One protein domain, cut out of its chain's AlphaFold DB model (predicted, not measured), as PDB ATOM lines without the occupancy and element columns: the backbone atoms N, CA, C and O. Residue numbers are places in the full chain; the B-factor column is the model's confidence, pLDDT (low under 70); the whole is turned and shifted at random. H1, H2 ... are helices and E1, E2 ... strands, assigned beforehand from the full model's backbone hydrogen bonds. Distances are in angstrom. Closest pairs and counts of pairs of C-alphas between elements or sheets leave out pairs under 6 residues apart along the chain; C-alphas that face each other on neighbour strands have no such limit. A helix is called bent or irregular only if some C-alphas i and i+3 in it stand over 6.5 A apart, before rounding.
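AT A GLANCE: This is residues 13 to 26 and 34 to 112 of the 124 residues of a protein of Cupriavidus taiwanensis (UniProt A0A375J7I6). Picture a small sheet of four parallel strands side by side, with two helices, H2 and H3, covering one of its faces, H2 over E3 and H3 over E4; a third helix, H1, only grazes the sheet. The free bend at residues 87 to 92 sticks out, and the longest distance runs from H1 to this bend. The printed part has 93 residues with four named strands and three named helices, in the chain order E1 H1 E2 H2 E3 H3 E4, and the sheet's order is E1 E2 E3 E4, all parallel. The class is mixed, helices and strands; the whole is compact, with a radius of gyration of the C-alphas of 13.0 A, and it spans 40 by 27 by 25 A.

HOW THE PARTS SIT: Begin at the inner strands, E2, residues 52 to 56, and E3, residues 79 to 83: they are parallel at 16 degrees, and N 55 and O 80 are 2.9 A apart, within hydrogen-bond range. Beside E2 find the edge strand E1, residues 13 to 16, parallel to it at 31 degrees, with N 54 and O 13 within hydrogen-bond range at 2.8 A. Beside E3 find the other edge strand, E4, residues 102 to 105, parallel to it at 31 degrees, with N 103 and O 81 within range at 2.9 A. From edge to edge the strands' lines turn by 62 degrees. Now look over the sheet for H2, residues 66 to 78, which lies over E3 at a height of 7.5 A over the sheet and runs along the strands, at 10 degrees to E3 on the local plane. The closest C-alphas of H2 and E3 are those of Ile 72 and Ala 79, 5.6 A apart. H3, residues 91 to 99, lies on the same face over E4 at a height of 10.1 A, also along the strands, at 19 degrees to E4 on the local plane. H2 and H3 are only just apart, the closest distance being 8.3 A. E2, H2, E3 and E3, H3, E4 are strand-helix-strand units, each two parallel neighbour strands with a helix between them in the chain, and both crossovers are right-handed. The sheet E1 E2 E3 E4 and the helices H2 and H3 on one face of it make two layers, one of strands and one of helices. H1, residues 38 to 48, only grazes the sheet; it is close to H2 but not clearly touching, its closest C-alphas being those of Leu 38 and Ala 71, 6.3 A apart, at a steep tilt of 42 degrees, the same way. In H3 every O i to N i+4 pair is within hydrogen-bond range; in H1 it is 6 of 7 and in H2 7 of 9.

IN THESE COORDINATES: Find C-alpha 13 at (-46.876, 36.789, 14.627), where E1 begins; the strand is 7.1 A long. H1 measures 14.8 A, E2 13.4 A and E3 13.1 A. Find C-alpha 66 at (-29.970, 41.938, 24.580), from where H2 runs 18.3 A to C-alpha 78; it is irregular, with C-alphas 74 and 77 9.3 A apart. H3 measures 12.2 A, and E4, 8.0 A long, ends at C-alpha 105 at (-34.204, 28.351, 22.371).

THE WHOLE: The two C-alphas farthest apart are those of Arg 47 and Asp 88, at 40.2 A. Residues 27 to 33 are cut out, and C-alphas 26 and 34 are 15.0 A apart across the cut, in the link from E1 to H1. Of the links that are printed whole, H1 to E2, H2 to E3 and H3 to E4 are tight, E2 to H2 and E3 to H3 are short, and none is long. The mean pLDDT of the printed part is 94.8; look for low confidence at residues 110 to 112, which are under 70.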
ATOM      1  N   ASP A  13     -48.052  36.927  15.474       97.38
ATOM      2  CA  ASP A  13     -46.876  36.789  14.627       97.38
ATOM      3  C   ASP A  13     -45.826  35.961  15.377       97.38
ATOM      4  O   ASP A  13     -45.150  36.444  16.284       97.38
ATOM      5  N   SER A  14     -45.740  34.675  15.051       97.56
ATOM      6  CA  SER A  14     -44.915  33.726  15.795       97.56
ATOM      7  C   SER A  14     -43.438  33.728  15.398       97.56
ATOM      8  O   SER A  14     -42.687  32.912  15.933       97.56
ATOM      9  N   HIS A  15     -43.014  34.571  14.451       98.12
ATOM     10  CA  HIS A  15     -41.613  34.631  14.035       98.12
ATOM     11  C   HIS A  15     -41.262  35.989  13.427       98.12
ATOM     12  O   HIS A  15     -41.481  36.234  12.242       98.12
ATOM     13  N   MET A  16     -40.594  36.831  14.212       98.12
ATOM     14  CA  MET A  16     -39.979  38.066  13.723       98.12
ATOM     15  C   MET A  16     -38.611  38.309  14.372       98.12
ATOM     16  O   MET A  16     -38.256  37.690  15.378       98.12
ATOM     17  N   HIS A  17     -37.837  39.217  13.778       98.12
ATOM     18  CA  HIS A  17     -36.535  39.657  14.279       98.12
ATOM     19  C   HIS A  17     -36.526  41.181  14.411       98.12
ATOM     20  O   HIS A  17     -37.127  41.874  13.588       98.12
ATOM     21  N   VAL A  18     -35.797  41.690  15.401       98.12
ATOM     22  CA  VAL A  18     -35.449  43.112  15.507       98.12
ATOM     23  C   VAL A  18     -33.977  43.262  15.150       98.12
ATOM     24  O   VAL A  18     -33.154  42.472  15.608       98.12
ATOM     25  N   TYR A  19     -33.665  44.268  14.334       98.25
ATOM     26  CA  TYR A  19     -32.298  44.675  14.026       98.25
ATOM     27  C   TYR A  19     -32.108  46.128  14.449       98.25
ATOM     28  O   TYR A  19     -32.885  47.001  14.066       98.25
ATOM     29  N   ASP A  20     -31.101  46.371  15.269       97.06
ATOM     30  CA  ASP A  20     -30.782  47.675  15.823       97.06
ATOM     31  C   ASP A  20     -29.268  47.796  16.037       97.06
ATOM     32  O   ASP A  20     -28.657  47.004  16.762       97.06
ATOM     33  N   SER A  21     -28.673  48.785  15.377       95.50
ATOM     34  CA  SER A  21     -27.242  49.088  15.356       95.50
ATOM     35  C   SER A  21     -26.654  49.490  16.714       95.50
ATOM     36  O   SER A  21     -25.432  49.498  16.868       95.50
ATOM     37  N   ARG A  22     -27.491  49.763  17.726       96.81
ATOM     38  CA  ARG A  22     -27.050  49.961  19.119       96.81
ATOM     39  C   ARG A  22     -26.488  48.682  19.747       96.81
ATOM     40  O   ARG A  22     -25.732  48.773  20.712       96.81
ATOM     41  N   TYR A  23     -26.849  47.513  19.216       97.56
ATOM     42  CA  TYR A  23     -26.362  46.214  19.674       97.56
ATOM     43  C   TYR A  23     -25.324  45.670  18.680       97.56
ATOM     44  O   TYR A  23     -25.610  45.591  17.482       97.56
ATOM     45  N   PRO A  24     -24.114  45.298  19.135       96.00
ATOM     46  CA  PRO A  24     -23.053  44.855  18.240       96.00
ATOM     47  C   PRO A  24     -23.389  43.504  17.599       96.00
ATOM     48  O   PRO A  24     -23.899  42.595  18.252       96.00
ATOM     49  N   ALA A  25     -23.050  43.350  16.319       96.56
ATOM     50  CA  ALA A  25     -23.096  42.044  15.674       96.56
ATOM     51  C   ALA A  25     -22.064  41.096  16.307       96.56
ATOM     52  O   ALA A  25     -20.965  41.509  16.692       96.56
ATOM     53  N   ALA A  26     -22.401  39.812  16.379       94.94
ATOM     54  CA  ALA A  26     -21.487  38.791  16.857       94.94
ATOM     55  C   ALA A  26     -20.264  38.669  15.930       94.94
ATOM     56  O   ALA A  26     -20.395  38.793  14.705       94.94
ATOM     57  N   PRO A  34     -29.898  46.006   7.436       96.75
ATOM     58  CA  PRO A  34     -30.074  47.349   7.977       96.75
ATOM     59  C   PRO A  34     -30.988  47.329   9.211       96.75
ATOM     60  O   PRO A  34     -31.697  46.349   9.457       96.75
ATOM     61  N   ASP A  35     -31.011  48.441   9.948       97.31
ATOM     62  CA  ASP A  35     -31.889  48.600  11.106       97.31
ATOM     63  C   ASP A  35     -33.357  48.323  10.743       97.31
ATOM     64  O   ASP A  35     -33.939  48.904   9.824       97.31
ATOM     65  N   ALA A  36     -33.961  47.433  11.520       97.38
ATOM     66  CA  ALA A  36     -35.364  47.058  11.493       97.38
ATOM     67  C   ALA A  36     -35.852  47.055  12.945       97.38
ATOM     68  O   ALA A  36     -35.981  46.016  13.598       97.38
ATOM     69  N   THR A  37     -36.036  48.263  13.465       96.31
ATOM     70  CA  THR A  37     -36.314  48.511  14.879       96.31
ATOM     71  C   THR A  37     -37.719  48.057  15.276       96.31
ATOM     72  O   THR A  37     -38.618  47.877  14.447       96.31
ATOM     73  N   LEU A  38     -37.960  47.954  16.584       96.06
ATOM     74  CA  LEU A  38     -39.290  47.644  17.103       96.06
ATOM     75  C   LEU A  38     -40.357  48.669  16.664       96.06
ATOM     76  O   LEU A  38     -41.512  48.306  16.434       96.06
ATOM     77  N   SER A  39     -39.995  49.948  16.515       95.12
ATOM     78  CA  SER A  39     -40.938  50.977  16.060       95.12
ATOM     79  C   SER A  39     -41.395  50.735  14.618       95.12
ATOM     80  O   SER A  39     -42.585  50.885  14.325       95.12
ATOM     81  N   ALA A  40     -40.492  50.274  13.745       96.00
ATOM     82  CA  ALA A  40     -40.835  49.836  12.395       96.00
ATOM     83  C   ALA A  40     -41.762  48.611  12.434       96.00
ATOM     84  O   ALA A  40     -42.795  48.590  11.757       96.00
ATOM     85  N   TYR A  41     -41.467  47.635  13.301       97.44
ATOM     86  CA  TYR A  41     -42.328  46.467  13.479       97.44
ATOM     87  C   TYR A  41     -43.748  46.832  13.924       97.44
ATOM     88  O   TYR A  41     -44.709  46.282  13.398       97.44
ATOM     89  N   ARG A  42     -43.930  47.802  14.829       96.00
ATOM     90  CA  ARG A  42     -45.277  48.225  15.259       96.00
ATOM     91  C   ARG A  42     -46.150  48.704  14.093       96.00
ATOM     92  O   ARG A  42     -47.367  48.535  14.145       96.00
ATOM     93  N   ALA A  43     -45.566  49.288  13.045       95.69
ATOM     94  CA  ALA A  43     -46.310  49.640  11.836       95.69
ATOM     95  C   ALA A  43     -46.738  48.395  11.040       95.69
ATOM     96  O   ALA A  43     -47.879  48.330  10.578       95.69
ATOM     97  N   VAL A  44     -45.858  47.395  10.940       94.38
ATOM     98  CA  VAL A  44     -46.153  46.095  10.320       94.38
ATOM     99  C   VAL A  44     -47.238  45.352  11.101       94.38
ATOM    100  O   VAL A  44     -48.231  44.951  10.505       94.38
ATOM    101  N   GLN A  45     -47.110  45.263  12.426       94.81
ATOM    102  CA  GLN A  45     -48.071  44.620  13.323       94.81
ATOM    103  C   GLN A  45     -49.479  45.212  13.162       94.81
ATOM    104  O   GLN A  45     -50.441  44.475  12.953       94.81
ATOM    105  N   ARG A  46     -49.607  46.551  13.162       92.88
ATOM    106  CA  ARG A  46     -50.897  47.229  12.924       92.88
ATOM    107  C   ARG A  46     -51.488  46.906  11.557       92.88
ATOM    108  O   ARG A  46     -52.692  46.721  11.451       92.88
ATOM    109  N   ARG A  47     -50.652  46.860  10.517       90.81
ATOM    110  CA  ARG A  47     -51.098  46.548   9.154       90.81
ATOM    111  C   ARG A  47     -51.511  45.084   9.000       90.81
ATOM    112  O   ARG A  47     -52.415  44.800   8.224       90.81
ATOM    113  N   GLN A  48     -50.837  44.172   9.695       90.06
ATOM    114  CA  GLN A  48     -51.176  42.752   9.700       90.06
ATOM    115  C   GLN A  48     -52.411  42.464  10.561       90.06
ATOM    116  O   GLN A  48     -53.140  41.535  10.251       90.06
ATOM    117  N   GLY A  49     -52.665  43.255  11.608       91.69
ATOM    118  CA  GLY A  49     -53.766  43.036  12.548       91.69
ATOM    119  C   GLY A  49     -53.438  42.033  13.660       91.69
ATOM    120  O   GLY A  49     -54.343  41.575  14.351       91.69
ATOM    121  N   THR A  50     -52.164  41.670  13.839       95.06
ATOM    122  CA  THR A  50     -51.723  40.803  14.941       95.06
ATOM    123  C   THR A  50     -51.636  41.596  16.243       95.06
ATOM    124  O   THR A  50     -51.274  42.773  16.257       95.06
ATOM    125  N   THR A  51     -51.951  40.952  17.365       94.94
ATOM    126  CA  THR A  51     -51.861  41.573  18.700       94.94
ATOM    127  C   THR A  51     -50.746  40.971  19.543       94.94
ATOM    128  O   THR A  51     -50.215  41.649  20.419       94.94
ATOM    129  N   ARG A  52     -50.334  39.734  19.237       97.50
ATOM    130  CA  ARG A  52     -49.252  39.015  19.922       97.50
ATOM    131  C   ARG A  52     -48.056  38.815  19.002       97.50
ATOM    132  O   ARG A  52     -48.211  38.790  17.779       97.50
ATOM    133  N   THR A  53     -46.870  38.663  19.584       98.25
ATOM    134  CA  THR A  53     -45.647  38.428  18.807       98.25
ATOM    135  C   THR A  53     -44.635  37.544  19.533       98.25
ATOM    136  O   THR A  53     -44.578  37.515  20.767       98.25
ATOM    137  N   VAL A  54     -43.820  36.822  18.767       98.81
ATOM    138  CA  VAL A  54     -42.650  36.094  19.258       98.81
ATOM    139  C   VAL A  54     -41.393  36.662  18.603       98.81
ATOM    140  O   VAL A  54     -41.174  36.501  17.402       98.81
ATOM    141  N   VAL A  55     -40.550  37.302  19.415       98.75
ATOM    142  CA  VAL A  55     -39.278  37.892  18.982       98.75
ATOM    143  C   VAL A  55     -38.182  36.833  19.058       98.75
ATOM    144  O   VAL A  55     -37.883  36.298  20.126       98.75
ATOM    145  N   VAL A  56     -37.573  36.509  17.924       98.62
ATOM    146  CA  VAL A  56     -36.538  35.475  17.831       98.62
ATOM    147  C   VAL A  56     -35.178  36.144  17.683       98.62
ATOM    148  O   VAL A  56     -35.005  36.968  16.787       98.62
ATOM    149  N   THR A  57     -34.188  35.759  18.491       98.06
ATOM    150  CA  THR A  57     -32.813  36.257  18.321       98.06
ATOM    151  C   THR A  57     -32.255  35.829  16.949       98.06
ATOM    152  O   THR A  57     -32.167  34.624  16.658       98.06
ATOM    153  N   PRO A  58     -31.905  36.780  16.057       96.00
ATOM    154  CA  PRO A  58     -31.291  36.467  14.774       96.00
ATOM    155  C   PRO A  58     -29.829  36.046  14.961       96.00
ATOM    156  O   PRO A  58     -29.172  36.407  15.934       96.00
ATOM    157  N   SER A  59     -29.277  35.320  13.985       93.25
ATOM    158  CA  SER A  59     -27.870  34.885  14.024       93.25
ATOM    159  C   SER A  59     -26.875  36.048  14.034       93.25
ATOM    160  O   SER A  59     -25.747  35.865  14.475       93.25
ATOM    161  N   THR A  60     -27.292  37.234  13.584       95.69
ATOM    162  CA  THR A  60     -26.493  38.466  13.600       95.69
ATOM    163  C   THR A  60     -25.948  38.799  14.985       95.69
ATOM    164  O   THR A  60     -24.816  39.257  15.072       95.69
ATOM    165  N   TYR A  61     -26.695  38.521  16.057       96.50
ATOM    166  CA  TYR A  61     -26.271  38.804  17.436       96.50
ATOM    167  C   TYR A  61     -25.660  37.592  18.154       96.50
ATOM    168  O   TYR A  61     -25.237  37.686  19.303       96.50
ATOM    169  N   GLY A  62     -25.555  36.441  17.481       94.06
ATOM    170  CA  GLY A  62     -24.995  35.232  18.079       94.06
ATOM    171  C   GLY A  62     -25.761  34.817  19.338       94.06
ATOM    172  O   GLY A  62     -26.953  34.536  19.259       94.06
ATOM    173  N   ARG A  63     -25.063  34.747  20.480       94.69
ATOM    174  CA  ARG A  63     -25.638  34.413  21.799       94.69
ATOM    175  C   ARG A  63     -26.080  35.645  22.593       94.69
ATOM    176  O   ARG A  63     -26.661  35.494  23.663       94.69
ATOM    177  N   ASP A  64     -25.779  36.850  22.111       96.62
ATOM    178  CA  ASP A  64     -26.222  38.065  22.779       96.62
ATOM    179  C   ASP A  64     -27.709  38.285  22.476       96.62
ATOM    180  O   ASP A  64     -28.117  38.561  21.347       96.62
ATOM    181  N   ASN A  65     -28.539  38.117  23.505       98.38
ATOM    182  CA  ASN A  65     -29.986  38.254  23.402       98.38
ATOM    183  C   ASN A  65     -30.472  39.668  23.762       98.38
ATOM    184  O   ASN A  65     -31.681  39.882  23.796       98.38
ATOM    185  N   ALA A  66     -29.587  40.633  24.038       98.44
ATOM    186  CA  ALA A  66     -29.970  41.938  24.580       98.44
ATOM    187  C   ALA A  66     -30.973  42.697  23.694       98.44
ATOM    188  O   ALA A  66     -31.985  43.174  24.204       98.44
ATOM    189  N   CYS A  67     -30.763  42.725  22.371       98.44
ATOM    190  CA  CYS A  67     -31.695  43.351  21.419       98.44
ATOM    191  C   CYS A  67     -33.098  42.717  21.487       98.44
ATOM    192  O   CYS A  67     -34.116  43.407  21.556       98.44
ATOM    193  N   THR A  68     -33.153  41.382  21.542       98.62
ATOM    194  CA  THR A  68     -34.398  40.612  21.681       98.62
ATOM    195  C   THR A  68     -35.094  40.904  23.010       98.62
ATOM    196  O   THR A  68     -36.305  41.117  23.040       98.62
ATOM    197  N   LEU A  69     -34.345  40.923  24.116       98.75
ATOM    198  CA  LEU A  69     -34.885  41.162  25.456       98.75
ATOM    199  C   LEU A  69     -35.417  42.593  25.614       98.75
ATOM    200  O   LEU A  69     -36.494  42.775  26.180       98.75
ATOM    201  N   ASP A  70     -34.719  43.589  25.062       98.56
ATOM    202  CA  ASP A  70     -35.180  44.982  25.012       98.56
ATOM    203  C   ASP A  70     -36.501  45.098  24.236       98.56
ATOM    204  O   ASP A  70     -37.472  45.693  24.715       98.56
ATOM    205  N   ALA A  71     -36.596  44.433  23.081       98.38
ATOM    206  CA  ALA A  71     -37.832  44.401  22.308       98.38
ATOM    207  C   ALA A  71     -38.999  43.774  23.096       98.38
ATOM    208  O   ALA A  71     -40.097  44.335  23.110       98.38
ATOM    209  N   ILE A  72     -38.774  42.648  23.785       98.62
ATOM    210  CA  ILE A  72     -39.794  41.995  24.625       98.62
ATOM    211  C   ILE A  72     -40.237  42.919  25.763       98.62
ATOM    212  O   ILE A  72     -41.439  43.058  25.995       98.62
ATOM    213  N   ALA A  73     -39.299  43.589  26.438       98.44
ATOM    214  CA  ALA A  73     -39.608  44.518  27.522       98.44
ATOM    215  C   ALA A  73     -40.506  45.676  27.047       98.44
ATOM    216  O   ALA A  73     -41.477  46.024  27.721       98.44
ATOM    217  N   GLN A  74     -40.237  46.225  25.861       97.75
ATOM    218  CA  GLN A  74     -41.038  47.294  25.254       97.75
ATOM    219  C   GLN A  74     -42.394  46.813  24.708       97.75
ATOM    220  O   GLN A  74     -43.370  47.568  24.680       97.75
ATOM    221  N   LEU A  75     -42.477  45.565  24.239       96.88
ATOM    222  CA  LEU A  75     -43.726  44.953  23.778       96.88
ATOM    223  C   LEU A  75     -44.648  44.558  24.939       96.88
ATOM    224  O   LEU A  75     -45.872  44.577  24.782       96.88
ATOM    225  N   GLY A  76     -44.074  44.239  26.098       96.81
ATOM    226  CA  GLY A  76     -44.796  43.902  27.315       96.81
ATOM    227  C   GLY A  76     -45.454  42.522  27.259       96.81
ATOM    228  O   GLY A  76     -44.927  41.565  26.690       96.81
ATOM    229  N   ARG A  77     -46.630  42.401  27.886       96.12
ATOM    230  CA  ARG A  77     -47.298  41.108  28.134       96.12
ATOM    231  C   ARG A  77     -47.625  40.303  26.871       96.12
ATOM    232  O   ARG A  77     -47.697  39.076  26.962       96.12
ATOM    233  N   ASP A  78     -47.785  40.986  25.739       95.81
ATOM    234  CA  ASP A  78     -48.209  40.414  24.457       95.81
ATOM    235  C   ASP A  78     -47.039  39.853  23.628       95.81
ATOM    236  O   ASP A  78     -47.249  39.330  22.531       95.81
ATOM    237  N   ALA A  79     -45.810  39.916  24.156       98.25
ATOM    238  CA  ALA A  79     -44.634  39.322  23.537       98.25
ATOM    239  C   ALA A  79     -44.040  38.168  24.341       98.25
ATOM    240  O   ALA A  79     -44.020  38.157  25.576       98.25
ATOM    241  N   ARG A  80     -43.499  37.195  23.615       98.81
ATOM    242  CA  ARG A  80     -42.529  36.218  24.122       98.81
ATOM    243  C   ARG A  80     -41.308  36.225  23.217       98.81
ATOM    244  O   ARG A  80     -41.318  36.876  22.175       98.81
ATOM    245  N   GLY A  81     -40.272  35.494  23.601       98.75
ATOM    246  CA  GLY A  81     -39.121  35.337  22.727       98.75
ATOM    247  C   GLY A  81     -38.508  33.957  22.695       98.75
ATOM    248  O   GLY A  81     -38.785  33.094  23.535       98.75
ATOM    249  N   VAL A  82     -37.649  33.793  21.700       98.88
ATOM    250  CA  VAL A  82     -36.796  32.627  21.510       98.88
ATOM    251  C   VAL A  82     -35.354  33.106  21.539       98.88
ATOM    252  O   VAL A  82     -34.945  33.902  20.693       98.88
ATOM    253  N   ALA A  83     -34.603  32.626  22.526       98.44
ATOM    254  CA  ALA A  83     -33.210  33.001  22.715       98.44
ATOM    255  C   ALA A  83     -32.269  32.110  21.900       98.44
ATOM    256  O   ALA A  83     -32.614  31.009  21.465       98.44
ATOM    257  N   VAL A  84     -31.041  32.579  21.741       96.56
ATOM    258  CA  VAL A  84     -29.912  31.767  21.307       96.56
ATOM    259  C   VAL A  84     -28.933  31.713  22.472       96.56
ATOM    260  O   VAL A  84     -28.543  32.746  23.004       96.56
ATOM    261  N   VAL A  85     -28.569  30.508  22.892       95.44
ATOM    262  CA  VAL A  85     -27.691  30.263  24.046       95.44
ATOM    263  C   VAL A  85     -26.450  29.484  23.605       95.44
ATOM    264  O   VAL A  85     -26.286  29.197  22.418       95.44
ATOM    265  N   GLY A  86     -25.542  29.197  24.536       90.12
ATOM    266  CA  GLY A  86     -24.463  28.227  24.343       90.12
ATOM    267  C   GLY A  86     -24.834  26.840  24.879       90.12
ATOM    268  O   GLY A  86     -25.773  26.735  25.666       90.12
ATOM    269  N   PRO A  87     -24.101  25.776  24.497       87.44
ATOM    270  CA  PRO A  87     -24.265  24.443  25.091       87.44
ATOM    271  C   PRO A  87     -23.897  24.408  26.584       87.44
ATOM    272  O   PRO A  87     -24.299  23.508  27.309       87.44
ATOM    273  N   ASP A  88     -23.125  25.395  27.026       89.50
ATOM    274  CA  ASP A  88     -22.633  25.608  28.379       89.50
ATOM    275  C   ASP A  88     -23.561  26.482  29.245       89.50
ATOM    276  O   ASP A  88     -23.205  26.812  30.375       89.50
ATOM    277  N   VAL A  89     -24.743  26.861  28.739       95.12
ATOM    278  CA  VAL A  89     -25.700  27.701  29.475       95.12
ATOM    279  C   VAL A  89     -26.151  27.028  30.776       95.12
ATOM    280  O   VAL A  89     -26.572  25.871  30.791       95.12
ATOM    281  N   GLY A  90     -26.074  27.763  31.885       96.19
ATOM    282  CA  GLY A  90     -26.492  27.278  33.201       96.19
ATOM    283  C   GLY A  90     -27.977  27.516  33.492       96.19
ATOM    284  O   GLY A  90     -28.608  28.403  32.915       96.19
ATOM    285  N   GLU A  91     -28.526  26.782  34.463       97.75
ATOM    286  CA  GLU A  91     -29.928  26.926  34.894       97.75
ATOM    287  C   GLU A  91     -30.276  28.356  35.328       97.75
ATOM    288  O   GLU A  91     -31.313  28.886  34.939       97.75
ATOM    289  N   ALA A  92     -29.385  29.023  36.070       98.19
ATOM    290  CA  ALA A  92     -29.617  30.389  36.543       98.19
ATOM    291  C   ALA A  92     -29.789  31.400  35.392       98.19
ATOM    292  O   ALA A  92     -30.574  32.347  35.504       98.19
ATOM    293  N   GLU A  93     -29.074  31.196  34.284       97.81
ATOM    294  CA  GLU A  93     -29.195  32.026  33.086       97.81
ATOM    295  C   GLU A  93     -30.490  31.710  32.328       97.81
ATOM    296  O   GLU A  93     -31.217  32.630  31.948       97.81
ATOM    297  N   LEU A  94     -30.847  30.428  32.188       98.31
ATOM    298  CA  LEU A  94     -32.130  30.016  31.608       98.31
ATOM    299  C   LEU A  94     -33.322  30.578  32.395       98.31
ATOM    300  O   LEU A  94     -34.278  31.078  31.799       98.31
ATOM    301  N   ASP A  95     -33.239  30.583  33.723       98.62
ATOM    302  CA  ASP A  95     -34.230  31.184  34.611       98.62
ATOM    303  C   ASP A  95     -34.334  32.702  34.425       98.62
ATOM    304  O   ASP A  95     -35.434  33.267  34.426       98.62
ATOM    305  N   ALA A  96     -33.200  33.386  34.256       98.56
ATOM    306  CA  ALA A  96     -33.181  34.819  33.978       98.56
ATOM    307  C   ALA A  96     -33.841  35.132  32.627       98.56
ATOM    308  O   ALA A  96     -34.715  36.002  32.562       98.56
ATOM    309  N   LEU A  97     -33.506  34.374  31.578       98.69
ATOM    310  CA  LEU A  97     -34.139  34.475  30.261       98.69
ATOM    311  C   LEU A  97     -35.648  34.200  30.352       98.69
ATOM    312  O   LEU A  97     -36.453  34.948  29.788       98.69
ATOM    313  N   HIS A  98     -36.056  33.175  31.105       98.75
ATOM    314  CA  HIS A  98     -37.464  32.852  31.318       98.75
ATOM    315  C   HIS A  98     -38.224  34.011  31.972       98.75
ATOM    316  O   HIS A  98     -39.290  34.413  31.486       98.75
ATOM    317  N   ARG A  99     -37.679  34.584  33.051       98.50
ATOM    318  CA  ARG A  99     -38.273  35.749  33.727       98.50
ATOM    319  C   ARG A  99     -38.374  36.961  32.802       98.50
ATOM    320  O   ARG A  99     -39.368  37.678  32.870       98.50
ATOM    321  N   ALA A 100     -37.413  37.139  31.899       98.56
ATOM    322  CA  ALA A 100     -37.412  38.210  30.905       98.56
ATOM    323  C   ALA A 100     -38.351  37.964  29.701       98.56
ATOM    324  O   ALA A 100     -38.455  38.810  28.820       98.56
ATOM    325  N   GLY A 101     -39.063  36.831  29.656       98.62
ATOM    326  CA  GLY A 101     -40.088  36.552  28.642       98.62
ATOM    327  C   GLY A 101     -39.683  35.552  27.554       98.62
ATOM    328  O   GLY A 101     -40.497  35.250  26.676       98.62
ATOM    329  N   ILE A 102     -38.481  34.973  27.626       98.75
ATOM    330  CA  ILE A 102     -38.068  33.878  26.739       98.75
ATOM    331  C   ILE A 102     -38.841  32.599  27.082       98.75
ATOM    332  O   ILE A 102     -39.084  32.288  28.250       98.75
ATOM    333  N   ARG A 103     -39.276  31.856  26.062       98.56
ATOM    334  CA  ARG A 103     -40.019  30.588  26.210       98.56
ATOM    335  C   ARG A 103     -39.477  29.446  25.354       98.56
ATOM    336  O   ARG A 103     -40.049  28.363  25.369       98.56
ATOM    337  N   GLY A 104     -38.373  29.665  24.649       97.94
ATOM    338  CA  GLY A 104     -37.692  28.634  23.878       97.94
ATOM    339  C   GLY A 104     -36.283  29.060  23.494       97.94
ATOM    340  O   GLY A 104     -35.907  30.222  23.666       97.94
ATOM    341  N   ILE A 105     -35.526  28.113  22.949       96.94
ATOM    342  CA  ILE A 105     -34.204  28.351  22.371       96.94
ATOM    343  C   ILE A 105     -34.188  27.937  20.901       96.94
ATOM    344  O   ILE A 105     -34.957  27.068  20.484       96.94
ATOM    345  N   ARG A 106     -33.320  28.565  20.111       93.69
ATOM    346  CA  ARG A 106     -33.160  28.284  18.684       93.69
ATOM    347  C   ARG A 106     -31.834  27.585  18.402       93.69
ATOM    348  O   ARG A 106     -30.773  28.123  18.702       93.69
ATOM    349  N   PHE A 107     -31.920  26.450  17.713       87.38
ATOM    350  CA  PHE A 107     -30.795  25.797  17.043       87.38
ATOM    351  C   PHE A 107     -30.754  26.261  15.587       87.38
ATOM    352  O   PHE A 107     -31.786  26.268  14.911       87.38
ATOM    353  N   ASN A 108     -29.587  26.677  15.097       73.38
ATOM    354  CA  ASN A 108     -29.429  27.095  13.705       73.38
ATOM    355  C   ASN A 108     -28.505  26.114  12.983       73.38
ATOM    356  O   ASN A 108     -27.316  26.064  13.264       73.38
ATOM    357  N   LEU A 109     -29.081  25.328  12.073       70.56
ATOM    358  CA  LEU A 109     -28.404  24.204  11.414       70.56
ATOM    359  C   LEU A 109     -27.942  24.524   9.989       70.56
ATOM    360  O   LEU A 109     -27.228  23.735   9.382       70.56
ATOM    361  N   THR A 110     -28.380  25.657   9.437       60.03
ATOM    362  CA  THR A 110     -28.147  26.043   8.036       60.03
ATOM    363  C   THR A 110     -27.168  27.200   7.888       60.03
ATOM    364  O   THR A 110     -26.555  27.353   6.838       60.03
ATOM    365  N   MET A 111     -26.994  28.002   8.938       59.47
ATOM    366  CA  MET A 111     -25.988  29.058   9.027       59.47
ATOM    367  C   MET A 111     -25.150  28.811  10.281       59.47
ATOM    368  O   MET A 111     -25.748  28.426  11.289       59.47
ATOM    369  N   PRO A 112     -23.824  29.067  10.264       56.97
ATOM    370  CA  PRO A 112     -22.991  28.944  11.453       56.97
ATOM    371  C   PRO A 112     -23.634  29.718  12.602       56.97
ATOM    372  O   PRO A 112     -23.820  30.934  12.538       56.97
TER     373      PRO A 112